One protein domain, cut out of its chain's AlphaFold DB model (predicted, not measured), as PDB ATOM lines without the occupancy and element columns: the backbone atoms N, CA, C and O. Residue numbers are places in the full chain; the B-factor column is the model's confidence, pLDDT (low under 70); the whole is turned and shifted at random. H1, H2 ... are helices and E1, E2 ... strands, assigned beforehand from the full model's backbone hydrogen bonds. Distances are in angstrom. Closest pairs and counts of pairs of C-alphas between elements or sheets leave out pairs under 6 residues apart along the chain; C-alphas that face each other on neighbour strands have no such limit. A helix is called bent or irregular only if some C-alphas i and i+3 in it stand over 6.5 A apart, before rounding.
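AT A GLANCE: This is residues 33 to 159 and 229 to 296 of the 544 residues of a protein of Symbiodinium pilosum (UniProt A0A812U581). A twisted sheet of six strands curls round one helix, H5, while H1 packs on the sheet from the other side, with H4 packed crosswise on H1. H6 runs along edge strand E6. The printed part has 195 residues with six named helices and six named strands, E1 E2 E3 E4 H1 H2 E5 H3 H4 H5 E6 H6 along the chain; the sheet, order E1 E2 E3 E5 E4 E6, is mixed, and the class is mixed, helices and strands. It is compact and rounded, with a radius of gyration of the C-alphas of 15.9 A and spans of 43 by 42 by 30 A.

IN THESE COORDINATES: The strands are E1, residues 33 to 37, from C-alpha 33 at (-36.939, -22.793, -31.953); E2, 43 to 53, 32.1 A; E3, 56 to 67, 32.6 A; E4, 79 to 85, 18.9 A; E5, 113 to 117; and E6, 259 to 269, 22.7 A. E3 bends by 53 degrees at residue 59, E6 by 101 degrees at residue 262. The helices are H1, residues 92 to 99; H2, 101 to 104; H3, 127 to 130; H4, 139 to 148, 15.8 A; H5, 232 to 244, 18.2 A; and H6, 270 to 278, ending with C-alpha 278 at (-27.849, -2.969, -13.339). H4 is irregular: C-alphas 145 and 148 are 7.3 A apart.

HOW THE PARTS SIT: E1, E2 and E3 form a meander, each strand the antiparallel neighbour of the one before, in two hairpins; N 36 and O 44 are 2.8 A apart, N 49 and O 61 2.7 A. E5 is antiparallel to E3, with N 64 and O 116 at 2.8 A. E4 is parallel to E5, N 115 to O 82 at 2.8 A, and to E6, N 83 to O 265 at 2.8 A. E4, H1, H2 and E5 form a strand-helix-strand unit, two parallel neighbour strands with helices between, its crossover right-handed. H5 and H6 with the sheet make two layers, helices on one face of a sheet. The closest C-alphas of H5 and E6, Thr 244 and Gly 259, are 4.4 A apart. H6 is over E6 at a height over the sheet of 6.1 A; their closest C-alphas are Phe 266 and Ala 276, 5.3 A. H1, at a height over the sheet of 8.5 A, runs across the strands, over E4 and only just over E5, on which 3 of its C-alphas fall; its closest C-alpha pair with E5 is Ile 92 and Thr 116, 6.0 A. H1 and H4 touch, about perpendicular at 82 degrees, closest at the C-alphas of Ser 94 and Ala 143, 4.2 A. H2 only grazes the sheet, with residues 101 to 103. H3 and H4 are not on the sheet and are apart. In H1, H5 and H6 every O i to N i+4 pair is within hydrogen-bond range, in H4 4 of 6; H2 and H3 are too short for one.

THE WHOLE: The two C-alphas farthest apart, Ala 55 and Glu 109, are 46.1 A from each other. Residues 160 to 228 are not printed; C-alphas 159 and 229 are 8.3 A apart across this cut, between H4 and H5. The links E3 to E4 and H5 to E6 are long, and residues 279 to 296 hold no named element. Residues 120 to 121 pair antiparallel with 153 to 154. Mean pLDDT of the printed part is 76.6, with 57 residues under 70, among them 51 to 59, 120 to 135 and 143 to 159.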
ATOM      1  N   VAL A  33     -36.803 -23.101 -30.510       83.69
ATOM      2  CA  VAL A  33     -36.939 -22.793 -31.953       83.69
ATOM      3  C   VAL A  33     -35.782 -23.314 -32.798       83.69
ATOM      4  O   VAL A  33     -35.913 -23.416 -34.016       83.69
ATOM      5  N   PHE A  34     -34.659 -23.661 -32.172       84.94
ATOM      6  CA  PHE A  34     -33.489 -24.217 -32.845       84.94
ATOM      7  C   PHE A  34     -32.648 -25.043 -31.869       84.94
ATOM      8  O   PHE A  34     -32.465 -24.643 -30.719       84.94
ATOM      9  N   ASN A  35     -32.075 -26.145 -32.352       87.94
ATOM     10  CA  ASN A  35     -31.006 -26.874 -31.676       87.94
ATOM     11  C   ASN A  35     -29.963 -27.366 -32.698       87.94
ATOM     12  O   ASN A  35     -30.282 -27.617 -33.861       87.94
ATOM     13  N   ARG A  36     -28.700 -27.468 -32.269       87.69
ATOM     14  CA  ARG A  36     -27.564 -27.953 -33.070       87.69
ATOM     15  C   ARG A  36     -26.511 -28.566 -32.150       87.69
ATOM     16  O   ARG A  36     -26.107 -27.950 -31.168       87.69
ATOM     17  N   THR A  37     -26.031 -29.766 -32.469       87.88
ATOM     18  CA  THR A  37     -24.878 -30.362 -31.775       87.88
ATOM     19  C   THR A  37     -23.600 -29.607 -32.151       87.88
ATOM     20  O   THR A  37     -23.342 -29.373 -33.335       87.88
ATOM     21  N   LYS A  38     -22.801 -29.218 -31.152       87.56
ATOM     22  CA  LYS A  38     -21.483 -28.593 -31.339       87.56
ATOM     23  C   LYS A  38     -20.458 -29.642 -31.813       87.56
ATOM     24  O   LYS A  38     -20.624 -30.821 -31.495       87.56
ATOM     25  N   PRO A  39     -19.369 -29.263 -32.514       84.25
ATOM     26  CA  PRO A  39     -18.322 -30.207 -32.933       84.25
ATOM     27  C   PRO A  39     -17.675 -30.991 -31.777       84.25
ATOM     28  O   PRO A  39     -17.239 -32.123 -31.971       84.25
ATOM     29  N   SER A  40     -17.664 -30.411 -30.576       84.75
ATOM     30  CA  SER A  40     -17.235 -31.017 -29.308       84.75
ATOM     31  C   SER A  40     -18.157 -32.119 -28.770       84.75
ATOM     32  O   SER A  40     -17.762 -32.858 -27.871       84.75
ATOM     33  N   GLY A  41     -19.387 -32.232 -29.282       87.00
ATOM     34  CA  GLY A  41     -20.447 -33.084 -28.732       87.00
ATOM     35  C   GLY A  41     -21.395 -32.373 -27.759       87.00
ATOM     36  O   GLY A  41     -22.372 -32.981 -27.329       87.00
ATOM     37  N   GLY A  42     -21.148 -31.096 -27.437       88.81
ATOM     38  CA  GLY A  42     -22.093 -30.247 -26.704       88.81
ATOM     39  C   GLY A  42     -23.344 -29.896 -27.520       88.81
ATOM     40  O   GLY A  42     -23.503 -30.321 -28.666       88.81
ATOM     41  N   LEU A  43     -24.231 -29.074 -26.960       90.44
ATOM     42  CA  LEU A  43     -25.431 -28.581 -27.649       90.44
ATOM     43  C   LEU A  43     -25.461 -27.056 -27.646       90.44
ATOM     44  O   LEU A  43     -25.173 -26.441 -26.629       90.44
ATOM     45  N   PHE A  44     -25.885 -26.457 -28.751       91.62
ATOM     46  CA  PHE A  44     -26.341 -25.074 -28.794       91.62
ATOM     47  C   PHE A  44     -27.837 -25.064 -29.114       91.62
ATOM     48  O   PHE A  44     -28.280 -25.719 -30.060       91.62
ATOM     49  N   MET A  45     -28.620 -24.345 -28.314       90.56
ATOM     50  CA  MET A  45     -30.072 -24.232 -28.444       90.56
ATOM     51  C   MET A  45     -30.479 -22.760 -28.450       90.56
ATOM     52  O   MET A  45     -29.873 -21.954 -27.748       90.56
ATOM     53  N   VAL A  46     -31.526 -22.407 -29.195       89.38
ATOM     54  CA  VAL A  46     -32.153 -21.081 -29.124       89.38
ATOM     55  C   VAL A  46     -33.611 -21.240 -28.721       89.38
ATOM     56  O   VAL A  46     -34.359 -22.015 -29.323       89.38
ATOM     57  N   PHE A  47     -34.012 -20.469 -27.716       88.12
ATOM     58  CA  PHE A  47     -35.380 -20.412 -27.219       88.12
ATOM     59  C   PHE A  47     -35.985 -19.048 -27.532       88.12
ATOM     60  O   PHE A  47     -35.346 -18.027 -27.292       88.12
ATOM     61  N   GLU A  48     -37.214 -19.022 -28.041       86.00
ATOM     62  CA  GLU A  48     -37.987 -17.796 -28.219       86.00
ATOM     63  C   GLU A  48     -38.871 -17.489 -27.013       86.00
ATOM     64  O   GLU A  48     -39.313 -18.370 -26.264       86.00
ATOM     65  N   PHE A  49     -39.162 -16.202 -26.868       76.56
ATOM     66  CA  PHE A  49     -39.949 -15.652 -25.797       76.56
ATOM     67  C   PHE A  49     -40.832 -14.481 -26.271       76.56
ATOM     68  O   PHE A  49     -40.346 -13.488 -26.812       76.56
ATOM     69  N   SER A  50     -42.147 -14.581 -26.050       70.25
ATOM     70  CA  SER A  50     -43.122 -13.558 -26.463       70.25
ATOM     71  C   SER A  50     -43.132 -12.358 -25.510       70.25
ATOM     72  O   SER A  50     -43.747 -12.414 -24.444       70.25
ATOM     73  N   LEU A  51     -42.498 -11.254 -25.915       57.91
ATOM     74  CA  LEU A  51     -42.543  -9.986 -25.191       57.91
ATOM     75  C   LEU A  51     -43.926  -9.342 -25.371       57.91
ATOM     76  O   LEU A  51     -44.221  -8.725 -26.399       57.91
ATOM     77  N   SER A  52     -44.779  -9.509 -24.364       50.47
ATOM     78  CA  SER A  52     -46.131  -8.952 -24.338       50.47
ATOM     79  C   SER A  52     -46.181  -7.599 -23.635       50.47
ATOM     80  O   SER A  52     -45.682  -7.456 -22.520       50.47
ATOM     81  N   PHE A  53     -46.869  -6.635 -24.245       45.31
ATOM     82  CA  PHE A  53     -47.298  -5.401 -23.597       45.31
ATOM     83  C   PHE A  53     -48.826  -5.400 -23.490       45.31
ATOM     84  O   PHE A  53     -49.543  -5.474 -24.494       45.31
ATOM     85  N   ASN A  54     -49.342  -5.365 -22.258       48.19
ATOM     86  CA  ASN A  54     -50.739  -5.692 -21.959       48.19
ATOM     87  C   ASN A  54     -51.145  -7.033 -22.615       48.19
ATOM     88  O   ASN A  54     -50.489  -8.050 -22.399       48.19
ATOM     89  N   ALA A  55     -52.211  -7.050 -23.422       45.72
ATOM     90  CA  ALA A  55     -52.713  -8.245 -24.104       45.72
ATOM     91  C   ALA A  55     -52.056  -8.525 -25.476       45.72
ATOM     92  O   ALA A  55     -52.461  -9.467 -26.157       45.72
ATOM     93  N   HIS A  56     -51.078  -7.720 -25.907       43.81
ATOM     94  CA  HIS A  56     -50.478  -7.811 -27.240       43.81
ATOM     95  C   HIS A  56     -49.031  -8.301 -27.167       43.81
ATOM     96  O   HIS A  56     -48.194  -7.660 -26.537       43.81
ATOM     97  N   VAL A  57     -48.719  -9.401 -27.858       52.38
ATOM     98  CA  VAL A  57     -47.327  -9.771 -28.154       52.38
ATOM     99  C   VAL A  57     -46.785  -8.744 -29.144       52.38
ATOM    100  O   VAL A  57     -47.295  -8.653 -30.260       52.38
ATOM    101  N   LEU A  58     -45.793  -7.957 -28.728       49.31
ATOM    102  CA  LEU A  58     -45.183  -6.925 -29.571       49.31
ATOM    103  C   LEU A  58     -44.037  -7.481 -30.413       49.31
ATOM    104  O   LEU A  58     -43.866  -7.097 -31.564       49.31
ATOM    105  N   TYR A  59     -43.242  -8.365 -29.813       60.84
ATOM    106  CA  TYR A  59     -42.023  -8.910 -30.396       60.84
ATOM    107  C   TYR A  59     -41.700 -10.276 -29.775       60.84
ATOM    108  O   TYR A  59     -42.190 -10.608 -28.690       60.84
ATOM    109  N   ARG A  60     -40.859 -11.072 -30.442       70.62
ATOM    110  CA  ARG A  60     -40.315 -12.321 -29.899       70.62
ATOM    111  C   ARG A  60     -38.810 -12.181 -29.692       70.62
ATOM    112  O   ARG A  60     -38.047 -12.318 -30.641       70.62
ATOM    113  N   ARG A  61     -38.386 -11.933 -28.450       76.62
ATOM    114  CA  ARG A  61     -36.962 -11.989 -28.076       76.62
ATOM    115  C   ARG A  61     -36.539 -13.441 -27.961       76.62
ATOM    116  O   ARG A  61     -37.362 -14.285 -27.612       76.62
ATOM    117  N   ARG A  62     -35.268 -13.746 -28.178       84.38
ATOM    118  CA  ARG A  62     -34.720 -15.083 -27.937       84.38
ATOM    119  C   ARG A  62     -33.563 -15.033 -26.957       84.38
ATOM    120  O   ARG A  62     -33.165 -13.970 -26.490       84.38
ATOM    121  N   PHE A  63     -33.048 -16.201 -26.617       89.56
ATOM    122  CA  PHE A  63     -31.757 -16.369 -25.969       89.56
ATOM    123  C   PHE A  63     -31.132 -17.686 -26.432       89.56
ATOM    124  O   PHE A  63     -31.831 -18.681 -26.651       89.56
ATOM    125  N   GLY A  64     -29.817 -17.667 -26.612       91.25
ATOM    126  CA  GLY A  64     -28.997 -18.836 -26.873       91.25
ATOM    127  C   GLY A  64     -28.576 -19.505 -25.571       91.25
ATOM    128  O   GLY A  64     -28.315 -18.827 -24.577       91.25
ATOM    129  N   VAL A  65     -28.490 -20.830 -25.588       93.31
ATOM    130  CA  VAL A  65     -27.971 -21.650 -24.493       93.31
ATOM    131  C   VAL A  65     -26.971 -22.643 -25.070       93.31
ATOM    132  O   VAL A  65     -27.342 -23.534 -25.835       93.31
ATOM    133  N   ASP A  66     -25.707 -22.479 -24.698       93.06
ATOM    134  CA  ASP A  66     -24.609 -23.382 -25.025       93.06
ATOM    135  C   ASP A  66     -24.335 -24.308 -23.839       93.06
ATOM    136  O   ASP A  66     -24.076 -23.867 -22.714       93.06
ATOM    137  N   LEU A  67     -24.372 -25.605 -24.118       91.19
ATOM    138  CA  LEU A  67     -24.158 -26.690 -23.177       91.19
ATOM    139  C   LEU A  67     -22.864 -27.443 -23.511       91.19
ATOM    140  O   LEU A  67     -22.635 -27.767 -24.685       91.19
ATOM    141  N   PRO A  68     -22.055 -27.788 -22.495       89.06
ATOM    142  CA  PRO A  68     -20.838 -28.565 -22.681       89.06
ATOM    143  C   PRO A  68     -21.146 -30.002 -23.121       89.06
ATOM    144  O   PRO A  68     -22.228 -30.537 -22.878       89.06
ATOM    145  N   ALA A  69     -20.155 -30.665 -23.719       86.19
ATOM    146  CA  ALA A  69     -20.239 -32.079 -24.097       86.19
ATOM    147  C   ALA A  69     -20.322 -33.045 -22.894       86.19
ATOM    148  O   ALA A  69     -20.697 -34.208 -23.050       86.19
ATOM    149  N   SER A  70     -19.963 -32.581 -21.693       84.12
ATOM    150  CA  SER A  70     -20.053 -33.346 -20.450       84.12
ATOM    151  C   SER A  70     -20.464 -32.447 -19.291       84.12
ATOM    152  O   SER A  70     -19.895 -31.380 -19.097       84.12
ATOM    153  N   PHE A  71     -21.392 -32.931 -18.468       83.12
ATOM    154  CA  PHE A  71     -21.805 -32.293 -17.214       83.12
ATOM    155  C   PHE A  71     -21.034 -32.839 -15.996       83.12
ATOM    156  O   PHE A  71     -21.437 -32.637 -14.855       83.12
ATOM    157  N   SER A  72     -19.929 -33.564 -16.215       77.69
ATOM    158  CA  SER A  72     -19.179 -34.260 -15.156       77.69
ATOM    159  C   SER A  72     -18.483 -33.345 -14.143       77.69
ATOM    160  O   SER A  72     -18.166 -33.814 -13.053       77.69
ATOM    161  N   SER A  73     -18.243 -32.070 -14.475       76.25
ATOM    162  CA  SER A  73     -17.760 -31.049 -13.531       76.25
ATOM    163  C   SER A  73     -18.889 -30.226 -12.883       76.25
ATOM    164  O   SER A  73     -18.617 -29.380 -12.032       76.25
ATOM    165  N   CYS A  74     -20.161 -30.496 -13.201       82.69
ATOM    166  CA  CYS A  74     -21.297 -29.883 -12.512       82.69
ATOM    167  C   CYS A  74     -21.552 -30.533 -11.140       82.69
ATOM    168  O   CYS A  74     -21.386 -31.738 -10.950       82.69
ATOM    169  N   GLY A  75     -21.980 -29.722 -10.171       78.31
ATOM    170  CA  GLY A  75     -22.287 -30.174  -8.815       78.31
ATOM    171  C   GLY A  75     -23.722 -30.687  -8.681       78.31
ATOM    172  O   GLY A  75     -24.548 -30.524  -9.575       78.31
ATOM    173  N   SER A  76     -24.069 -31.231  -7.512       80.06
ATOM    174  CA  SER A  76     -25.455 -31.624  -7.196       80.06
ATOM    175  C   SER A  76     -26.434 -30.442  -7.112       80.06
ATOM    176  O   SER A  76     -27.643 -30.653  -7.109       80.06
ATOM    177  N   SER A  77     -25.922 -29.212  -7.024       81.81
ATOM    178  CA  SER A  77     -26.665 -27.948  -7.139       81.81
ATOM    179  C   SER A  77     -26.889 -27.495  -8.588       81.81
ATOM    180  O   SER A  77     -27.649 -26.555  -8.811       81.81
ATOM    181  N   GLY A  78     -26.241 -28.144  -9.562       87.62
ATOM    182  CA  GLY A  78     -26.259 -27.774 -10.971       87.62
ATOM    183  C   GLY A  78     -24.889 -27.374 -11.526       87.62
ATOM    184  O   GLY A  78     -23.834 -27.543 -10.900       87.62
ATOM    185  N   CYS A  79     -24.917 -26.829 -12.736       89.56
ATOM    186  CA  CYS A  79     -23.753 -26.274 -13.424       89.56
ATOM    187  C   CYS A  79     -23.628 -24.768 -13.162       89.56
ATOM    188  O   CYS A  79     -24.663 -24.104 -13.090       89.56
ATOM    189  N   PRO A  80     -22.414 -24.193 -13.101       93.19
ATOM    190  CA  PRO A  80     -22.247 -22.745 -13.211       93.19
ATOM    191  C   PRO A  80     -22.987 -22.179 -14.430       93.19
ATOM    192  O   PRO A  80     -23.047 -22.841 -15.468       93.19
ATOM    193  N   ILE A  81     -23.508 -20.958 -14.327       94.81
ATOM    194  CA  ILE A  81     -24.089 -20.220 -15.454       94.81
ATOM    195  C   ILE A  81     -23.223 -18.996 -15.731       94.81
ATOM    196  O   ILE A  81     -23.017 -18.187 -14.830       94.81
ATOM    197  N   LEU A  82     -22.794 -18.811 -16.975       96.44
ATOM    198  CA  LEU A  82     -22.273 -17.541 -17.469       96.44
ATOM    199  C   LEU A  82     -23.325 -16.896 -18.374       96.44
ATOM    200  O   LEU A  82     -23.705 -17.474 -19.389       96.44
ATOM    201  N   VAL A  83     -23.804 -15.709 -18.011       95.69
ATOM    202  CA  VAL A  83     -24.686 -14.896 -18.855       95.69
ATOM    203  C   VAL A  83     -23.847 -13.863 -19.587       95.69
ATOM    204  O   VAL A  83     -23.235 -13.010 -18.946       95.69
ATOM    205  N   ASP A  84     -23.852 -13.935 -20.914       92.75
ATOM    206  CA  ASP A  84     -23.224 -12.961 -21.801       92.75
ATOM    207  C   ASP A  84     -24.284 -11.972 -22.311       92.75
ATOM    208  O   ASP A  84     -25.201 -12.335 -23.060       92.75
ATOM    209  N   PHE A  85     -24.180 -10.726 -21.850       86.88
ATOM    210  CA  PHE A  85     -25.006  -9.605 -22.281       86.88
ATOM    211  C   PHE A  85     -24.328  -8.919 -23.486       86.88
ATOM    212  O   PHE A  85     -23.273  -8.298 -23.295       86.88
ATOM    213  N   PRO A  86     -24.906  -8.971 -24.708       76.75
ATOM    214  CA  PRO A  86     -24.351  -8.269 -25.867       76.75
ATOM    215  C   PRO A  86     -24.268  -6.760 -25.660       76.75
ATOM    216  O   PRO A  86     -24.976  -6.207 -24.826       76.75
ATOM    217  N   GLY A  87     -23.426  -6.092 -26.446       69.62
ATOM    218  CA  GLY A  87     -23.362  -4.631 -26.484       69.62
ATOM    219  C   GLY A  87     -24.558  -4.013 -27.217       69.62
ATOM    220  O   GLY A  87     -25.719  -4.264 -26.893       69.62
ATOM    221  N   SER A  88     -24.267  -3.193 -28.223       63.00
ATOM    222  CA  SER A  88     -25.261  -2.808 -29.233       63.00
ATOM    223  C   SER A  88     -25.260  -3.826 -30.378       63.00
ATOM    224  O   SER A  88     -24.222  -4.406 -30.689       63.00
ATOM    225  N   GLY A  89     -26.397  -3.992 -31.044       58.09
ATOM    226  CA  GLY A  89     -26.492  -4.528 -32.401       58.09
ATOM    227  C   GLY A  89     -26.600  -6.038 -32.557       58.09
ATOM    228  O   GLY A  89     -27.349  -6.499 -33.417       58.09
ATOM    229  N   GLY A  90     -25.869  -6.794 -31.738       61.25
ATOM    230  CA  GLY A  90     -25.677  -8.225 -31.948       61.25
ATOM    231  C   GLY A  90     -26.965  -9.059 -31.942       61.25
ATOM    232  O   GLY A  90     -27.853  -8.890 -31.101       61.25
ATOM    233  N   SER A  91     -27.010 -10.036 -32.849       72.75
ATOM    234  CA  SER A  91     -27.845 -11.233 -32.706       72.75
ATOM    235  C   SER A  91     -27.156 -12.233 -31.766       72.75
ATOM    236  O   SER A  91     -25.959 -12.109 -31.499       72.75
ATOM    237  N   ILE A  92     -27.855 -13.286 -31.325       80.69
ATOM    238  CA  ILE A  92     -27.231 -14.397 -30.569       80.69
ATOM    239  C   ILE A  92     -26.013 -14.965 -31.316       80.69
ATOM    240  O   ILE A  92     -25.007 -15.319 -30.705       80.69
ATOM    241  N   PHE A  93     -26.109 -15.073 -32.643       80.00
ATOM    242  CA  PHE A  93     -25.090 -15.696 -33.479       80.00
ATOM    243  C   PHE A  93     -23.856 -14.804 -33.623       80.00
ATOM    244  O   PHE A  93     -22.748 -15.301 -33.418       80.00
ATOM    245  N   SER A  94     -24.033 -13.501 -33.884       76.00
ATOM    246  CA  SER A  94     -22.899 -12.576 -33.972       76.00
ATOM    247  C   SER A  94     -22.279 -12.370 -32.596       76.00
ATOM    248  O   SER A  94     -21.070 -12.530 -32.476       76.00
ATOM    249  N   GLN A  95     -23.065 -12.141 -31.535       79.94
ATOM    250  CA  GLN A  95     -22.542 -11.993 -30.168       79.94
ATOM    251  C   GLN A  95     -21.637 -13.163 -29.761       79.94
ATOM    252  O   GLN A  95     -20.544 -12.937 -29.249       79.94
ATOM    253  N   ARG A  96     -22.048 -14.406 -30.052       84.44
ATOM    254  CA  ARG A  96     -21.224 -15.599 -29.800       84.44
ATOM    255  C   ARG A  96     -19.893 -15.549 -30.555       84.44
ATOM    256  O   ARG A  96     -18.881 -15.912 -29.971       84.44
ATOM    257  N   GLY A  97     -19.869 -15.073 -31.803       79.00
ATOM    258  CA  GLY A  97     -18.635 -14.855 -32.571       79.00
ATOM    259  C   GLY A  97     -17.766 -13.704 -32.051       79.00
ATOM    260  O   GLY A  97     -16.546 -13.833 -32.026       79.00
ATOM    261  N   TRP A  98     -18.376 -12.612 -31.579       76.94
ATOM    262  CA  TRP A  98     -17.677 -11.474 -30.966       76.94
ATOM    263  C   TRP A  98     -17.027 -11.834 -29.619       76.94
ATOM    264  O   TRP A  98     -15.950 -11.321 -29.316       76.94
ATOM    265  N   THR A  99     -17.649 -12.699 -28.806       82.81
ATOM    266  CA  THR A  99     -17.095 -13.101 -27.499       82.81
ATOM    267  C   THR A  99     -16.337 -14.415 -27.500       82.81
ATOM    268  O   THR A  99     -15.476 -14.583 -26.652       82.81
ATOM    269  N   GLN A 100     -16.606 -15.354 -28.408       86.19
ATOM    270  CA  GLN A 100     -15.945 -16.671 -28.486       86.19
ATOM    271  C   GLN A 100     -16.059 -17.530 -27.199       86.19
ATOM    272  O   GLN A 100     -15.400 -18.565 -27.068       86.19
ATOM    273  N   TRP A 101     -16.954 -17.173 -26.263       89.69
ATOM    274  CA  TRP A 101     -17.204 -17.939 -25.030       89.69
ATOM    275  C   TRP A 101     -17.625 -19.391 -25.294       89.69
ATOM    276  O   TRP A 101     -17.341 -20.267 -24.478       89.69
ATOM    277  N   TYR A 102     -18.306 -19.656 -26.415       87.88
ATOM    278  CA  TYR A 102     -18.812 -20.986 -26.771       87.88
ATOM    279  C   TYR A 102     -17.699 -21.957 -27.216       87.88
ATOM    280  O   TYR A 102     -17.858 -23.164 -27.019       87.88
ATOM    281  N   ASP A 103     -16.602 -21.436 -27.783       86.88
ATOM    282  CA  ASP A 103     -15.386 -22.197 -28.103       86.88
ATOM    283  C   ASP A 103     -14.554 -22.396 -26.825       86.88
ATOM    284  O   ASP A 103     -14.157 -23.516 -26.511       86.88
ATOM    285  N   TYR A 104     -14.387 -21.345 -26.010       88.62
ATOM    286  CA  TYR A 104     -13.697 -21.439 -24.715       88.62
ATOM    287  C   TYR A 104     -14.345 -22.452 -23.752       88.62
ATOM    288  O   TYR A 104     -13.643 -23.182 -23.051       88.62
ATOM    289  N   GLN A 105     -15.680 -22.549 -23.747       90.81
ATOM    290  CA  GLN A 105     -16.440 -23.551 -22.988       90.81
ATOM    291  C   GLN A 105     -16.003 -24.996 -23.299       90.81
ATOM    292  O   GLN A 105     -16.101 -25.855 -22.424       90.81
ATOM    293  N   ASP A 106     -15.519 -25.264 -24.516       84.88
ATOM    294  CA  ASP A 106     -15.079 -26.594 -24.951       84.88
ATOM    295  C   ASP A 106     -13.581 -26.864 -24.677       84.88
ATOM    296  O   ASP A 106     -13.128 -27.997 -24.852       84.88
ATOM    297  N   GLU A 107     -12.818 -25.868 -24.202       85.31
ATOM    298  CA  GLU A 107     -11.407 -26.015 -23.794       85.31
ATOM    299  C   GLU A 107     -11.200 -26.215 -22.276       85.31
ATOM    300  O   GLU A 107     -10.123 -26.648 -21.858       85.31
ATOM    301  N   VAL A 108     -12.184 -25.880 -21.430       85.25
ATOM    302  CA  VAL A 108     -12.023 -25.838 -19.959       85.25
ATOM    303  C   VAL A 108     -12.393 -27.137 -19.232       85.25
ATOM    304  O   VAL A 108     -13.367 -27.809 -19.559       85.25
ATOM    305  N   GLU A 109     -11.657 -27.458 -18.159       79.31
ATOM    306  CA  GLU A 109     -11.954 -28.607 -17.280       79.31
ATOM    307  C   GLU A 109     -13.243 -28.409 -16.452       79.31
ATOM    308  O   GLU A 109     -14.056 -29.329 -16.294       79.31
ATOM    309  N   GLU A 110     -13.445 -27.203 -15.907       81.31
ATOM    310  CA  GLU A 110     -14.672 -26.831 -15.196       81.31
ATOM    311  C   GLU A 110     -15.636 -26.138 -16.158       81.31
ATOM    312  O   GLU A 110     -15.512 -24.946 -16.452       81.31
ATOM    313  N   THR A 111     -16.589 -26.923 -16.655       84.50
ATOM    314  CA  THR A 111     -17.572 -26.496 -17.647       84.50
ATOM    315  C   THR A 111     -18.702 -25.684 -17.020       84.50
ATOM    316  O   THR A 111     -19.088 -25.907 -15.870       84.50
ATOM    317  N   PHE A 112     -19.301 -24.810 -17.818       92.12
ATOM    318  CA  PHE A 112     -20.423 -23.952 -17.449       92.12
ATOM    319  C   PHE A 112     -21.510 -23.995 -18.518       92.12
ATOM    320  O   PHE A 112     -21.244 -24.357 -19.659       92.12
ATOM    321  N   VAL A 113     -22.727 -23.593 -18.164       93.31
ATOM    322  CA  VAL A 113     -23.790 -23.268 -19.120       93.31
ATOM    323  C   VAL A 113     -23.599 -21.818 -19.544       93.31
ATOM    324  O   VAL A 113     -23.620 -20.926 -18.699       93.31
ATOM    325  N   LEU A 114     -23.419 -21.570 -20.838       94.94
ATOM    326  CA  LEU A 114     -23.359 -20.217 -21.387       94.94
ATOM    327  C   LEU A 114     -24.756 -19.813 -21.866       94.94
ATOM    328  O   LEU A 114     -25.412 -20.561 -22.588       94.94
ATOM    329  N   VAL A 115     -25.206 -18.627 -21.468       94.81
ATOM    330  CA  VAL A 115     -26.492 -18.041 -21.855       94.81
ATOM    331  C   VAL A 115     -26.221 -16.724 -22.568       94.81
ATOM    332  O   VAL A 115     -25.847 -15.740 -21.936       94.81
ATOM    333  N   THR A 116     -26.407 -16.697 -23.886       91.81
ATOM    334  CA  THR A 116     -26.279 -15.475 -24.695       91.81
ATOM    335  C   THR A 116     -27.661 -14.868 -24.892       91.81
ATOM    336  O   THR A 116     -28.501 -15.437 -25.589       91.81
ATOM    337  N   MET A 117     -27.931 -13.731 -24.260       86.50
ATOM    338  CA  MET A 117     -29.221 -13.043 -24.386       86.50
ATOM    339  C   MET A 117     -29.259 -12.141 -25.632       86.50
ATOM    340  O   MET A 117     -28.218 -11.776 -26.167       86.50
ATOM    341  N   GLU A 118     -30.452 -11.755 -26.088       79.75
ATOM    342  CA  GLU A 118     -30.630 -10.709 -27.107       79.75
ATOM    343  C   GLU A 118     -30.966  -9.371 -26.452       79.75
ATOM    344  O   GLU A 118     -31.735  -9.322 -25.486       79.75
ATOM    345  N   GLY A 119     -30.469  -8.274 -27.026       70.94
ATOM    346  CA  GLY A 119     -30.964  -6.936 -26.706       70.94
ATOM    347  C   GLY A 119     -32.465  -6.784 -27.003       70.94
ATOM    348  O   GLY A 119     -33.080  -7.595 -27.700       70.94
ATOM    349  N   SER A 120     -33.081  -5.738 -26.460       63.47
ATOM    350  CA  SER A 120     -34.378  -5.263 -26.944       63.47
ATOM    351  C   SER A 120     -34.194  -4.627 -28.329       63.47
ATOM    352  O   SER A 120     -33.174  -3.975 -28.553       63.47
ATOM    353  N   PRO A 121     -35.140  -4.787 -29.273       53.62
ATOM    354  CA  PRO A 121     -35.080  -4.077 -30.543       53.62
ATOM    355  C   PRO A 121     -35.291  -2.573 -30.321       53.62
ATOM    356  O   PRO A 121     -36.350  -2.137 -29.867       53.62
ATOM    357  N   ASP A 122     -34.283  -1.794 -30.699       47.28
ATOM    358  CA  ASP A 122     -34.258  -0.328 -30.684       47.28
ATOM    359  C   ASP A 122     -34.692   0.249 -32.047       47.28
ATOM    360  O   ASP A 122     -34.356   1.378 -32.401       47.28
ATOM    361  N   ALA A 123     -35.416  -0.541 -32.849       45.00
ATOM    362  CA  ALA A 123     -35.992  -0.137 -34.125       45.00
ATOM    363  C   ALA A 123     -37.140  -1.058 -34.563       45.00
ATOM    364  O   ALA A 123     -37.197  -2.230 -34.196       45.00
ATOM    365  N   VAL A 124     -38.028  -0.538 -35.418       43.12
ATOM    366  CA  VAL A 124     -38.960  -1.364 -36.203       43.12
ATOM    367  C   VAL A 124     -38.289  -1.696 -37.531       43.12
ATOM    368  O   VAL A 124     -38.469  -0.992 -38.524       43.12
ATOM    369  N   VAL A 125     -37.503  -2.768 -37.537       44.88
ATOM    370  CA  VAL A 125     -36.913  -3.346 -38.752       44.88
ATOM    371  C   VAL A 125     -37.505  -4.735 -39.034       44.88
ATOM    372  O   VAL A 125     -38.063  -5.349 -38.122       44.88
ATOM    373  N   PRO A 126     -37.440  -5.233 -40.283       48.19
ATOM    374  CA  PRO A 126     -37.797  -6.613 -40.610       48.19
ATOM    375  C   PRO A 126     -37.027  -7.638 -39.763       48.19
ATOM    376  O   PRO A 126     -35.887  -7.384 -39.371       48.19
ATOM    377  N   ASP A 127     -37.615  -8.814 -39.517       53.53
ATOM    378  CA  ASP A 127     -36.967  -9.870 -38.722       53.53
ATOM    379  C   ASP A 127     -35.616 -10.297 -39.329       53.53
ATOM    380  O   ASP A 127     -34.682 -10.569 -38.584       53.53
ATOM    381  N   ASP A 128     -35.479 -10.270 -40.659       55.12
ATOM    382  CA  ASP A 128     -34.250 -10.517 -41.432       55.12
ATOM    383  C   ASP A 128     -33.188  -9.399 -41.333       55.12
ATOM    384  O   ASP A 128     -32.047  -9.590 -41.742       55.12
ATOM    385  N   MET A 129     -33.517  -8.249 -40.735       49.75
ATOM    386  CA  MET A 129     -32.536  -7.227 -40.337       49.75
ATOM    387  C   MET A 129     -32.107  -7.351 -38.867       49.75
ATOM    388  O   MET A 129     -31.024  -6.893 -38.518       49.75
ATOM    389  N   ILE A 130     -32.910  -8.002 -38.017       51.53
ATOM    390  CA  ILE A 130     -32.498  -8.442 -36.666       51.53
ATOM    391  C   ILE A 130     -31.751  -9.792 -36.743       51.53
ATOM    392  O   ILE A 130     -30.950 -10.141 -35.875       51.53
ATOM    393  N   LEU A 131     -32.000 -10.552 -37.810       56.72
ATOM    394  CA  LEU A 131     -31.323 -11.784 -38.203       56.72
ATOM    395  C   LEU A 131     -30.635 -11.618 -39.567       56.72
ATOM    396  O   LEU A 131     -31.061 -12.246 -40.538       56.72
ATOM    397  N   PRO A 132     -29.547 -10.831 -39.659       54.62
ATOM    398  CA  PRO A 132     -28.725 -10.811 -40.868       54.62
ATOM    399  C   PRO A 132     -28.062 -12.174 -41.145       54.62
ATOM    400  O   PRO A 132     -27.647 -12.417 -42.274       54.62
ATOM    401  N   CYS A 133     -27.975 -13.044 -40.131       65.19
ATOM    402  CA  CYS A 133     -27.330 -14.353 -40.197       65.19
ATOM    403  C   CYS A 133     -28.334 -15.509 -40.124       65.19
ATOM    404  O   CYS A 133     -29.303 -15.453 -39.356       65.19
ATOM    405  N   THR A 134     -28.057 -16.601 -40.839       65.56
ATOM    406  CA  THR A 134     -28.851 -17.838 -40.788       65.56
ATOM    407  C   THR A 134     -28.198 -18.900 -39.885       65.56
ATOM    408  O   THR A 134     -26.988 -18.868 -39.664       65.56
ATOM    409  N   PRO A 135     -28.953 -19.874 -39.330       65.69
ATOM    410  CA  PRO A 135     -28.400 -20.855 -38.384       65.69
ATOM    411  C   PRO A 135     -27.405 -21.864 -38.990       65.69
ATOM    412  O   PRO A 135     -26.817 -22.673 -38.260       65.69
ATOM    413  N   GLU A 136     -27.248 -21.858 -40.315       71.38
ATOM    414  CA  GLU A 136     -26.249 -22.618 -41.063       71.38
ATOM    415  C   GLU A 136     -24.839 -22.026 -40.906       71.38
ATOM    416  O   GLU A 136     -23.890 -22.795 -40.716       71.38
ATOM    417  N   GLU A 137     -24.719 -20.692 -40.928       73.31
ATOM    418  CA  GLU A 137     -23.458 -19.947 -40.802       73.31
ATOM    419  C   GLU A 137     -22.766 -20.206 -39.453       73.31
ATOM    420  O   GLU A 137     -23.387 -20.579 -38.449       73.31
ATOM    421  N   THR A 138     -21.445 -20.027 -39.410       76.81
ATOM    422  CA  THR A 138     -20.704 -20.040 -38.144       76.81
ATOM    423  C   THR A 138     -20.881 -18.719 -37.379       76.81
ATOM    424  O   THR A 138     -21.133 -17.676 -37.985       76.81
ATOM    425  N   PRO A 139     -20.704 -18.714 -36.041       74.94
ATOM    426  CA  PRO A 139     -20.763 -17.482 -35.249       74.94
ATOM    427  C   PRO A 139     -19.757 -16.423 -35.716       74.94
ATOM    428  O   PRO A 139     -20.074 -15.237 -35.719       74.94
ATOM    429  N   GLN A 140     -18.572 -16.853 -36.165       72.38
ATOM    430  CA  GLN A 140     -17.542 -15.963 -36.702       72.38
ATOM    431  C   GLN A 140     -17.931 -15.375 -38.065       72.38
ATOM    432  O   GLN A 140     -17.815 -14.168 -38.235       72.38
ATOM    433  N   GLU A 141     -18.449 -16.175 -39.008       74.69
ATOM    434  CA  GLU A 141     -18.970 -15.650 -40.285       74.69
ATOM    435  C   GLU A 141     -20.083 -14.623 -40.041       74.69
ATOM    436  O   GLU A 141     -20.058 -13.545 -40.628       74.69
ATOM    437  N   CYS A 142     -20.989 -14.905 -39.101       73.81
ATOM    438  CA  CYS A 142     -22.043 -13.980 -38.695       73.81
ATOM    439  C   CYS A 142     -21.504 -12.673 -38.078       73.81
ATOM    440  O   CYS A 142     -21.971 -11.593 -38.426       73.81
ATOM    441  N   ALA A 143     -20.502 -12.737 -37.193       68.25
ATOM    442  CA  ALA A 143     -19.843 -11.540 -36.656       68.25
ATOM    443  C   ALA A 143     -19.056 -10.764 -37.735       68.25
ATOM    444  O   ALA A 143     -18.921  -9.540 -37.663       68.25
ATOM    445  N   ASP A 144     -18.550 -11.455 -38.761       68.75
ATOM    446  CA  ASP A 144     -17.856 -10.828 -39.881       68.75
ATOM    447  C   ASP A 144     -18.801 -10.185 -40.914       68.75
ATOM    448  O   ASP A 144     -18.414  -9.204 -41.557       68.75
ATOM    449  N   THR A 145     -20.046 -10.657 -41.046       65.56
ATOM    450  CA  THR A 145     -21.076 -10.035 -41.899       65.56
ATOM    451  C   THR A 145     -21.931  -8.990 -41.174       65.56
ATOM    452  O   THR A 145     -22.391  -8.042 -41.817       65.56
ATOM    453  N   SER A 146     -22.103  -9.078 -39.847       57.84
ATOM    454  CA  SER A 146     -22.989  -8.186 -39.077       57.84
ATOM    455  C   SER A 146     -22.522  -6.726 -38.980       57.84
ATOM    456  O   SER A 146     -23.320  -5.868 -38.606       57.84
ATOM    457  N   LYS A 147     -21.298  -6.398 -39.432       53.16
ATOM    458  CA  LYS A 147     -20.642  -5.066 -39.358       53.16
ATOM    459  C   LYS A 147     -21.419  -3.887 -39.983       53.16
ATOM    460  O   LYS A 147     -20.975  -2.747 -39.877       53.16
ATOM    461  N   ALA A 148     -22.548  -4.141 -40.650       40.19
ATOM    462  CA  ALA A 148     -23.483  -3.133 -41.168       40.19
ATOM    463  C   ALA A 148     -24.909  -3.203 -40.566       40.19
ATOM    464  O   ALA A 148     -25.711  -2.304 -40.817       40.19
ATOM    465  N   GLY A 149     -25.234  -4.253 -39.803       39.12
ATOM    466  CA  GLY A 149     -26.531  -4.484 -39.151       39.12
ATOM    467  C   GLY A 149     -26.519  -4.337 -37.624       39.12
ATOM    468  O   GLY A 149     -27.591  -4.266 -37.026       39.12
ATOM    469  N   ASP A 150     -25.341  -4.238 -36.995       48.72
ATOM    470  CA  ASP A 150     -25.150  -4.136 -35.537       48.72
ATOM    471  C   ASP A 150     -25.599  -2.771 -34.931       48.72
ATOM    472  O   ASP A 150     -24.888  -2.138 -34.150       48.72
ATOM    473  N   GLY A 151     -26.813  -2.314 -35.256       52.22
ATOM    474  CA  GLY A 151     -27.436  -1.098 -34.712       52.22
ATOM    475  C   GLY A 151     -28.917  -1.223 -34.329       52.22
ATOM    476  O   GLY A 151     -29.494  -0.236 -33.879       52.22
ATOM    477  N   PHE A 152     -29.549  -2.391 -34.510       50.69
ATOM    478  CA  PHE A 152     -31.009  -2.547 -34.358       50.69
ATOM    479  C   PHE A 152     -31.478  -3.145 -33.023       50.69
ATOM    480  O   PHE A 152     -32.663  -3.058 -32.706       50.69
ATOM    481  N   THR A 153     -30.579  -3.717 -32.221       54.94
ATOM    482  CA  THR A 153     -30.852  -4.173 -30.848       54.94
ATOM    483  C   THR A 153     -29.947  -3.445 -29.854       54.94
ATOM    484  O   THR A 153     -28.844  -3.023 -30.201       54.94
ATOM    485  N   SER A 154     -30.382  -3.279 -28.608       62.28
ATOM    486  CA  SER A 154     -29.519  -2.821 -27.514       62.28
ATOM    487  C   SER A 154     -30.091  -3.218 -26.150       62.28
ATOM    488  O   SER A 154     -31.169  -3.809 -26.064       62.28
ATOM    489  N   TRP A 155     -29.379  -2.920 -25.066       63.88
ATOM    490  CA  TRP A 155     -29.929  -3.066 -23.721       63.88
ATOM    491  C   TRP A 155     -30.444  -1.745 -23.186       63.88
ATOM    492  O   TRP A 155     -29.672  -0.825 -22.921       63.88
ATOM    493  N   ASN A 156     -31.746  -1.686 -22.924       57.19
ATOM    494  CA  ASN A 156     -32.420  -0.452 -22.555       57.19
ATOM    495  C   ASN A 156     -32.569  -0.292 -21.030       57.19
ATOM    496  O   ASN A 156     -33.471   0.368 -20.512       57.19
ATOM    497  N   VAL A 157     -31.606  -0.851 -20.289       48.66
ATOM    498  CA  VAL A 157     -31.550  -0.853 -18.820       48.66
ATOM    499  C   VAL A 157     -31.405   0.538 -18.193       48.66
ATOM    500  O   VAL A 157     -31.477   0.643 -16.975       48.66
ATOM    501  N   LEU A 158     -31.251   1.606 -18.982       45.47
ATOM    502  CA  LEU A 158     -30.854   2.939 -18.506       45.47
ATOM    503  C   LEU A 158     -31.929   4.020 -18.567       45.47
ATOM    504  O   LEU A 158     -31.712   5.130 -18.091       45.47
ATOM    505  N   GLY A 159     -33.098   3.727 -19.135       42.97
ATOM    506  CA  GLY A 159     -34.273   4.582 -18.964       42.97
ATOM    507  C   GLY A 159     -34.198   6.020 -19.513       42.97
ATOM    508  O   GLY A 159     -35.164   6.734 -19.263       42.97
ATOM    509  N   GLY A 229     -40.025   1.665 -21.286       45.81
ATOM    510  CA  GLY A 229     -41.104   0.750 -21.696       45.81
ATOM    511  C   GLY A 229     -40.666  -0.653 -22.132       45.81
ATOM    512  O   GLY A 229     -41.514  -1.535 -22.250       45.81
ATOM    513  N   ALA A 230     -39.371  -0.879 -22.371       51.44
ATOM    514  CA  ALA A 230     -38.844  -2.209 -22.663       51.44
ATOM    515  C   ALA A 230     -38.765  -3.024 -21.366       51.44
ATOM    516  O   ALA A 230     -38.086  -2.633 -20.418       51.44
ATOM    517  N   ASN A 231     -39.459  -4.163 -21.311       66.94
ATOM    518  CA  ASN A 231     -39.485  -5.020 -20.124       66.94
ATOM    519  C   ASN A 231     -38.256  -5.954 -20.079       66.94
ATOM    520  O   ASN A 231     -38.374  -7.182 -20.108       66.94
ATOM    521  N   ASP A 232     -37.061  -5.355 -20.059       74.62
ATOM    522  CA  ASP A 232     -35.784  -6.076 -19.955       74.62
ATOM    523  C   ASP A 232     -35.698  -6.877 -18.643       74.62
ATOM    524  O   ASP A 232     -35.097  -7.949 -18.615       74.62
ATOM    525  N   TRP A 233     -36.329  -6.399 -17.562       76.25
ATOM    526  CA  TRP A 233     -36.247  -7.030 -16.243       76.25
ATOM    527  C   TRP A 233     -37.074  -8.312 -16.112       76.25
ATOM    528  O   TRP A 233     -36.564  -9.293 -15.567       76.25
ATOM    529  N   ASP A 234     -38.294  -8.370 -16.656       77.31
ATOM    530  CA  ASP A 234     -39.026  -9.640 -16.699       77.31
ATOM    531  C   ASP A 234     -38.426 -10.587 -17.747       77.31
ATOM    532  O   ASP A 234     -38.436 -11.794 -17.529       77.31
ATOM    533  N   TYR A 235     -37.827 -10.083 -18.836       81.75
ATOM    534  CA  TYR A 235     -37.086 -10.920 -19.790       81.75
ATOM    535  C   TYR A 235     -35.893 -11.626 -19.124       81.75
ATOM    536  O   TYR A 235     -35.849 -12.857 -19.127       81.75
ATOM    537  N   VAL A 236     -34.977 -10.892 -18.478       86.75
ATOM    538  CA  VAL A 236     -33.820 -11.487 -17.778       86.75
ATOM    539  C   VAL A 236     -34.278 -12.453 -16.681       86.75
ATOM    540  O   VAL A 236     -33.746 -13.562 -16.580       86.75
ATOM    541  N   ARG A 237     -35.319 -12.101 -15.911       87.56
ATOM    542  CA  ARG A 237     -35.887 -12.998 -14.892       87.56
ATOM    543  C   ARG A 237     -36.468 -14.275 -15.512       87.56
ATOM    544  O   ARG A 237     -36.192 -15.355 -14.996       87.56
ATOM    545  N   THR A 238     -37.204 -14.183 -16.621       86.88
ATOM    546  CA  THR A 238     -37.766 -15.338 -17.347       86.88
ATOM    547  C   THR A 238     -36.670 -16.253 -17.893       86.88
ATOM    548  O   THR A 238     -36.754 -17.467 -17.708       86.88
ATOM    549  N   VAL A 239     -35.614 -15.705 -18.504       90.31
ATOM    550  CA  VAL A 239     -34.471 -16.492 -19.005       90.31
ATOM    551  C   VAL A 239     -33.768 -17.223 -17.859       90.31
ATOM    552  O   VAL A 239     -33.574 -18.439 -17.925       90.31
ATOM    553  N   LEU A 240     -33.452 -16.519 -16.768       92.50
ATOM    554  CA  LEU A 240     -32.794 -17.109 -15.598       92.50
ATOM    555  C   LEU A 240     -33.670 -18.158 -14.904       92.50
ATOM    556  O   LEU A 240     -33.170 -19.213 -14.513       92.50
ATOM    557  N   GLN A 241     -34.985 -17.943 -14.802       91.00
ATOM    558  CA  GLN A 241     -35.922 -18.974 -14.346       91.00
ATOM    559  C   GLN A 241     -35.922 -20.190 -15.283       91.00
ATOM    560  O   GLN A 241     -35.888 -21.323 -14.799       91.00
ATOM    561  N   ALA A 242     -35.912 -19.986 -16.603       88.75
ATOM    562  CA  ALA A 242     -35.945 -21.064 -17.586       88.75
ATOM    563  C   ALA A 242     -34.736 -22.010 -17.465       88.75
ATOM    564  O   ALA A 242     -34.935 -23.227 -17.452       88.75
ATOM    565  N   VAL A 243     -33.520 -21.472 -17.301       90.56
ATOM    566  CA  VAL A 243     -32.280 -22.271 -17.180       90.56
ATOM    567  C   VAL A 243     -32.003 -22.807 -15.765       90.56
ATOM    568  O   VAL A 243     -31.289 -23.798 -15.629       90.56
ATOM    569  N   THR A 244     -32.571 -22.212 -14.704       90.44
ATOM    570  CA  THR A 244     -32.343 -22.655 -13.303       90.44
ATOM    571  C   THR A 244     -33.453 -23.519 -12.695       90.44
ATOM    572  O   THR A 244     -33.230 -24.130 -11.655       90.44
ATOM    573  N   GLN A 245     -34.661 -23.549 -13.274       85.75
ATOM    574  CA  GLN A 245     -35.761 -24.421 -12.804       85.75
ATOM    575  C   GLN A 245     -36.835 -24.743 -13.861       85.75
ATOM    576  O   GLN A 245     -37.684 -25.600 -13.629       85.75
ATOM    577  N   GLY A 246     -36.881 -23.992 -14.966       74.00
ATOM    578  CA  GLY A 246     -38.001 -23.978 -15.905       74.00
ATOM    579  C   GLY A 246     -37.825 -24.906 -17.105       74.00
ATOM    580  O   GLY A 246     -37.167 -25.942 -17.026       74.00
ATOM    581  N   ALA A 247     -38.446 -24.527 -18.227       67.81
ATOM    582  CA  ALA A 247     -38.523 -25.357 -19.430       67.81
ATOM    583  C   ALA A 247     -37.152 -25.870 -19.901       67.81
ATOM    584  O   ALA A 247     -37.032 -27.047 -20.210       67.81
ATOM    585  N   VAL A 248     -36.124 -25.015 -19.887       75.50
ATOM    586  CA  VAL A 248     -34.801 -25.314 -20.456       75.50
ATOM    587  C   VAL A 248     -34.012 -26.321 -19.607       75.50
ATOM    588  O   VAL A 248     -33.437 -27.248 -20.162       75.50
ATOM    589  N   CYS A 249     -34.055 -26.219 -18.273       77.25
ATOM    590  CA  CYS A 249     -33.461 -27.236 -17.386       77.25
ATOM    591  C   CYS A 249     -34.138 -28.619 -17.532       77.25
ATOM    592  O   CYS A 249     -33.507 -29.673 -17.438       77.25
ATOM    593  N   ASN A 250     -35.442 -28.627 -17.818       69.38
ATOM    594  CA  ASN A 250     -36.207 -29.855 -18.038       69.38
ATOM    595  C   ASN A 250     -36.150 -30.355 -19.503       69.38
ATOM    596  O   ASN A 250     -36.819 -31.339 -19.827       69.38
ATOM    597  N   ALA A 251     -35.387 -29.701 -20.389       61.72
ATOM    598  CA  ALA A 251     -35.391 -29.964 -21.827       61.72
ATOM    599  C   ALA A 251     -34.243 -30.876 -22.299       61.72
ATOM    600  O   ALA A 251     -33.075 -30.697 -21.956       61.72
ATOM    601  N   THR A 252     -34.616 -31.817 -23.171       54.50
ATOM    602  CA  THR A 252     -33.836 -32.368 -24.302       54.50
ATOM    603  C   THR A 252     -32.489 -33.079 -24.020       54.50
ATOM    604  O   THR A 252     -31.952 -33.717 -24.924       54.50
ATOM    605  N   VAL A 253     -31.969 -33.109 -22.786       60.06
ATOM    606  CA  VAL A 253     -30.705 -33.797 -22.431       60.06
ATOM    607  C   VAL A 253     -30.942 -35.070 -21.596       60.06
ATOM    608  O   VAL A 253     -31.564 -34.994 -20.532       60.06
ATOM    609  N   PRO A 254     -30.406 -36.244 -21.994       53.22
ATOM    610  CA  PRO A 254     -30.466 -37.466 -21.189       53.22
ATOM    611  C   PRO A 254     -29.792 -37.304 -19.816       53.22
ATOM    612  O   PRO A 254     -28.575 -37.174 -19.720       53.22
ATOM    613  N   GLY A 255     -30.599 -37.345 -18.752       56.38
ATOM    614  CA  GLY A 255     -30.177 -37.132 -17.361       56.38
ATOM    615  C   GLY A 255     -30.716 -35.837 -16.742       56.38
ATOM    616  O   GLY A 255     -30.892 -35.790 -15.526       56.38
ATOM    617  N   GLY A 256     -31.060 -34.844 -17.570       65.19
ATOM    618  CA  GLY A 256     -31.415 -33.492 -17.129       65.19
ATOM    619  C   GLY A 256     -30.203 -32.691 -16.637       65.19
ATOM    620  O   GLY A 256     -29.185 -33.247 -16.229       65.19
ATOM    621  N   TRP A 257     -30.309 -31.367 -16.675       77.00
ATOM    622  CA  TRP A 257     -29.305 -30.446 -16.140       77.00
ATOM    623  C   TRP A 257     -30.020 -29.178 -15.676       77.00
ATOM    624  O   TRP A 257     -30.992 -28.759 -16.285       77.00
ATOM    625  N   CYS A 258     -29.540 -28.547 -14.613       86.62
ATOM    626  CA  CYS A 258     -30.070 -27.268 -14.146       86.62
ATOM    627  C   CYS A 258     -28.898 -26.322 -13.888       86.62
ATOM    628  O   CYS A 258     -27.827 -26.755 -13.451       86.62
ATOM    629  N   GLY A 259     -29.093 -25.035 -14.159       88.81
ATOM    630  CA  GLY A 259     -28.145 -24.001 -13.771       88.81
ATOM    631  C   GLY A 259     -28.172 -23.746 -12.261       88.81
ATOM    632  O   GLY A 259     -29.240 -23.626 -11.658       88.81
ATOM    633  N   ASP A 260     -26.994 -23.659 -11.657       91.31
ATOM    634  CA  ASP A 260     -26.788 -23.458 -10.227       91.31
ATOM    635  C   ASP A 260     -27.011 -21.990  -9.847       91.31
ATOM    636  O   ASP A 260     -26.253 -21.098 -10.229       91.31
ATOM    637  N   ARG A 261     -28.042 -21.744  -9.034       92.12
ATOM    638  CA  ARG A 261     -28.416 -20.400  -8.565       92.12
ATOM    639  C   ARG A 261     -27.373 -19.724  -7.680       92.12
ATOM    640  O   ARG A 261     -27.408 -18.509  -7.549       92.12
ATOM    641  N   SER A 262     -26.459 -20.485  -7.081       91.38
ATOM    642  CA  SER A 262     -25.349 -19.938  -6.291       91.38
ATOM    643  C   SER A 262     -24.131 -19.548  -7.137       91.38
ATOM    644  O   SER A 262     -23.234 -18.878  -6.634       91.38
ATOM    645  N   ARG A 263     -24.095 -19.946  -8.419       92.69
ATOM    646  CA  ARG A 263     -22.978 -19.727  -9.356       92.69
ATOM    647  C   ARG A 263     -23.478 -19.182 -10.699       92.69
ATOM    648  O   ARG A 263     -23.145 -19.702 -11.762       92.69
ATOM    649  N   ILE A 264     -24.304 -18.138 -10.625       95.38
ATOM    650  CA  ILE A 264     -24.680 -17.300 -11.770       95.38
ATOM    651  C   ILE A 264     -23.632 -16.190 -11.903       95.38
ATOM    652  O   ILE A 264     -23.366 -15.475 -10.942       95.38
ATOM    653  N   TYR A 265     -23.060 -16.016 -13.086       96.94
ATOM    654  CA  TYR A 265     -22.034 -15.022 -13.380       96.94
ATOM    655  C   TYR A 265     -22.481 -14.150 -14.546       96.94
ATOM    656  O   TYR A 265     -22.975 -14.676 -15.541       96.94
ATOM    657  N   PHE A 266     -22.325 -12.831 -14.441       95.69
ATOM    658  CA  PHE A 266     -22.696 -11.904 -15.516       95.69
ATOM    659  C   PHE A 266     -21.448 -11.312 -16.175       95.69
ATOM    660  O   PHE A 266     -20.568 -10.781 -15.495       95.69
ATOM    661  N   THR A 267     -21.393 -11.361 -17.504       94.75
ATOM    662  CA  THR A 267     -20.399 -10.670 -18.330       94.75
ATOM    663  C   THR A 267     -21.090  -9.851 -19.414       94.75
ATOM    664  O   THR A 267     -22.206 -10.165 -19.822       94.75
ATOM    665  N   GLY A 268     -20.443  -8.792 -19.889       90.06
ATOM    666  CA  GLY A 268     -20.929  -8.040 -21.041       90.06
ATOM    667  C   GLY A 268     -20.045  -6.853 -21.391       90.06
ATOM    668  O   GLY A 268     -19.208  -6.422 -20.589       90.06
ATOM    669  N   GLN A 269     -20.269  -6.300 -22.581       86.19
ATOM    670  CA  GLN A 269     -19.559  -5.132 -23.100       86.19
ATOM    671  C   GLN A 269     -20.533  -3.978 -23.394       86.19
ATOM    672  O   GLN A 269     -21.717  -4.215 -23.633       86.19
ATOM    673  N   SER A 270     -20.080  -2.720 -23.323       83.00
ATOM    674  CA  SER A 270     -20.917  -1.538 -23.608       83.00
ATOM    675  C   SER A 270     -22.178  -1.488 -22.723       83.00
ATOM    676  O   SER A 270     -22.085  -1.663 -21.504       83.00
ATOM    677  N   MET A 271     -23.361  -1.282 -23.311       77.75
ATOM    678  CA  MET A 271     -24.656  -1.342 -22.620       77.75
ATOM    679  C   MET A 271     -24.978  -2.739 -22.055       77.75
ATOM    680  O   MET A 271     -25.674  -2.838 -21.046       77.75
ATOM    681  N   GLY A 272     -24.411  -3.816 -22.608       82.50
ATOM    682  CA  GLY A 272     -24.434  -5.147 -21.992       82.50
ATOM    683  C   GLY A 272     -23.600  -5.214 -20.714       82.50
ATOM    684  O   GLY A 272     -24.052  -5.735 -19.698       82.50
ATOM    685  N   GLY A 273     -22.424  -4.582 -20.713       87.81
ATOM    686  CA  GLY A 273     -21.592  -4.409 -19.517       87.81
ATOM    687  C   GLY A 273     -22.305  -3.600 -18.430       87.81
ATOM    688  O   GLY A 273     -22.242  -3.950 -17.255       87.81
ATOM    689  N   MET A 274     -23.057  -2.564 -18.811       85.19
ATOM    690  CA  MET A 274     -23.902  -1.823 -17.871       85.19
ATOM    691  C   MET A 274     -25.150  -2.615 -17.431       85.19
ATOM    692  O   MET A 274     -25.591  -2.473 -16.295       85.19
ATOM    693  N   SER A 275     -25.677  -3.520 -18.261       84.50
ATOM    694  CA  SER A 275     -26.770  -4.438 -17.889       84.50
ATOM    695  C   SER A 275     -26.333  -5.477 -16.866       84.50
ATOM    696  O   SER A 275     -27.022  -5.680 -15.866       84.50
ATOM    697  N   ALA A 276     -25.152  -6.063 -17.067       90.44
ATOM    698  CA  ALA A 276     -24.505  -6.960 -16.118       90.44
ATOM    699  C   ALA A 276     -24.322  -6.302 -14.733       90.44
ATOM    700  O   ALA A 276     -24.397  -6.984 -13.714       90.44
ATOM    701  N   LEU A 277     -24.148  -4.973 -14.682       90.19
ATOM    702  CA  LEU A 277     -24.180  -4.200 -13.439       90.19
ATOM    703  C   LEU A 277     -25.617  -3.956 -12.943       90.19
ATOM    704  O   LEU A 277     -25.928  -4.282 -11.803       90.19
ATOM    705  N   GLN A 278     -26.511  -3.403 -13.769       86.88
ATOM    706  CA  GLN A 278     -27.849  -2.969 -13.339       86.88
ATOM    707  C   GLN A 278     -28.716  -4.124 -12.805       86.88
ATOM    708  O   GLN A 278     -29.438  -3.942 -11.823       86.88
ATOM    709  N   PHE A 279     -28.597  -5.324 -13.383       87.75
ATOM    710  CA  PHE A 279     -29.279  -6.539 -12.916       87.75
ATOM    711  C   PHE A 279     -28.662  -7.189 -11.670       87.75
ATOM    712  O   PHE A 279     -29.245  -8.114 -11.107       87.75
ATOM    713  N   ALA A 280     -27.509  -6.705 -11.208       90.81
ATOM    714  CA  ALA A 280     -26.867  -7.173  -9.985       90.81
ATOM    715  C   ALA A 280     -27.249  -6.361  -8.736       90.81
ATOM    716  O   ALA A 280     -26.680  -6.582  -7.669       90.81
ATOM    717  N   THR A 281     -28.183  -5.407  -8.847       88.25
ATOM    718  CA  THR A 281     -28.578  -4.562  -7.712       88.25
ATOM    719  C   THR A 281     -29.086  -5.393  -6.518       88.25
ATOM    720  O   THR A 281     -29.969  -6.238  -6.694       88.25
ATOM    721  N   PRO A 282     -28.562  -5.166  -5.295       87.00
ATOM    722  CA  PRO A 282     -29.046  -5.815  -4.082       87.00
ATOM    723  C   PRO A 282     -30.316  -5.158  -3.517       87.00
ATOM    724  O   PRO A 282     -30.901  -5.701  -2.581       87.00
ATOM    725  N   ASP A 283     -30.742  -3.999  -4.037       86.62
ATOM    726  CA  ASP A 283     -31.920  -3.284  -3.537       86.62
ATOM    727  C   ASP A 283     -33.236  -3.962  -3.977       86.62
ATOM    728  O   ASP A 283     -33.560  -3.928  -5.169       86.62
ATOM    729  N   PRO A 284     -34.052  -4.499  -3.046       88.44
ATOM    730  CA  PRO A 284     -35.340  -5.109  -3.368       88.44
ATOM    731  C   PRO A 284     -36.422  -4.104  -3.799       88.44
ATOM    732  O   PRO A 284     -37.507  -4.535  -4.191       88.44
ATOM    733  N   SER A 285     -36.178  -2.789  -3.716       82.88
ATOM    734  CA  SER A 285     -37.082  -1.765  -4.262       82.88
ATOM    735  C   SER A 285     -36.893  -1.538  -5.770       82.88
ATOM    736  O   SER A 285     -37.811  -1.078  -6.454       82.88
ATOM    737  N   SER A 286     -35.730  -1.910  -6.313       81.50
ATOM    738  CA  SER A 286     -35.382  -1.702  -7.714       81.50
ATOM    739  C   SER A 286     -36.085  -2.693  -8.646       81.50
ATOM    740  O   SER A 286     -36.072  -3.903  -8.421       81.50
ATOM    741  N   ARG A 287     -36.622  -2.212  -9.778       76.94
ATOM    742  CA  ARG A 287     -37.245  -3.074 -10.811       76.94
ATOM    743  C   ARG A 287     -36.296  -4.129 -11.394       76.94
ATOM    744  O   ARG A 287     -36.750  -5.162 -11.881       76.94
ATOM    745  N   TYR A 288     -34.989  -3.870 -11.322       81.62
ATOM    746  CA  TYR A 288     -33.926  -4.754 -11.802       81.62
ATOM    747  C   TYR A 288     -33.550  -5.852 -10.799       81.62
ATOM    748  O   TYR A 288     -32.727  -6.703 -11.121       81.62
ATOM    749  N   PHE A 289     -34.145  -5.859  -9.602       87.12
ATOM    750  CA  PHE A 289     -33.876  -6.866  -8.582       87.12
ATOM    751  C   PHE A 289     -34.257  -8.276  -9.064       87.12
ATOM    752  O   PHE A 289     -35.390  -8.550  -9.487       87.12
ATOM    753  N   LEU A 290     -33.284  -9.184  -8.972       89.38
ATOM    754  CA  LEU A 290     -33.414 -10.591  -9.353       89.38
ATOM    755  C   LEU A 290     -33.558 -11.538  -8.149       89.38
ATOM    756  O   LEU A 290     -33.881 -12.713  -8.333       89.38
ATOM    757  N   GLY A 291     -33.348 -11.059  -6.917       90.88
ATOM    758  CA  GLY A 291     -33.424 -11.883  -5.707       90.88
ATOM    759  C   GLY A 291     -32.479 -13.086  -5.761       90.88
ATOM    760  O   GLY A 291     -31.283 -12.934  -5.989       90.88
ATOM    761  N   SER A 292     -33.017 -14.298  -5.607       90.75
ATOM    762  CA  SER A 292     -32.259 -15.561  -5.687       90.75
ATOM    763  C   SER A 292     -31.792 -15.955  -7.101       90.75
ATOM    764  O   SER A 292     -31.330 -17.080  -7.301       90.75
ATOM    765  N   LEU A 293     -31.926 -15.050  -8.076       93.25
ATOM    766  CA  LEU A 293     -31.367 -15.146  -9.429       93.25
ATOM    767  C   LEU A 293     -30.309 -14.059  -9.709       93.25
ATOM    768  O   LEU A 293     -29.869 -13.927 -10.849       93.25
ATOM    769  N   GLY A 294     -29.924 -13.265  -8.704       92.00
ATOM    770  CA  GLY A 294     -28.816 -12.315  -8.823       92.00
ATOM    771  C   GLY A 294     -27.461 -13.019  -9.019       92.00
ATOM    772  O   GLY A 294     -27.310 -14.179  -8.627       92.00
ATOM    773  N   PRO A 295     -26.469 -12.347  -9.625       94.62
ATOM    774  CA  PRO A 295     -25.165 -12.935  -9.900       94.62
ATOM    775  C   PRO A 295     -24.292 -13.032  -8.641       94.62
ATOM    776  O   PRO A 295     -24.289 -12.146  -7.787       94.62
ATOM    777  N   ALA A 296     -23.482 -14.084  -8.576       93.94
ATOM    778  CA  ALA A 296     -22.425 -14.277  -7.590       93.94
ATOM    779  C   ALA A 296     -21.178 -13.418  -7.880       93.94
ATOM    780  O   ALA A 296     -20.443 -13.087  -6.954       93.94
TER     781      ALA A 296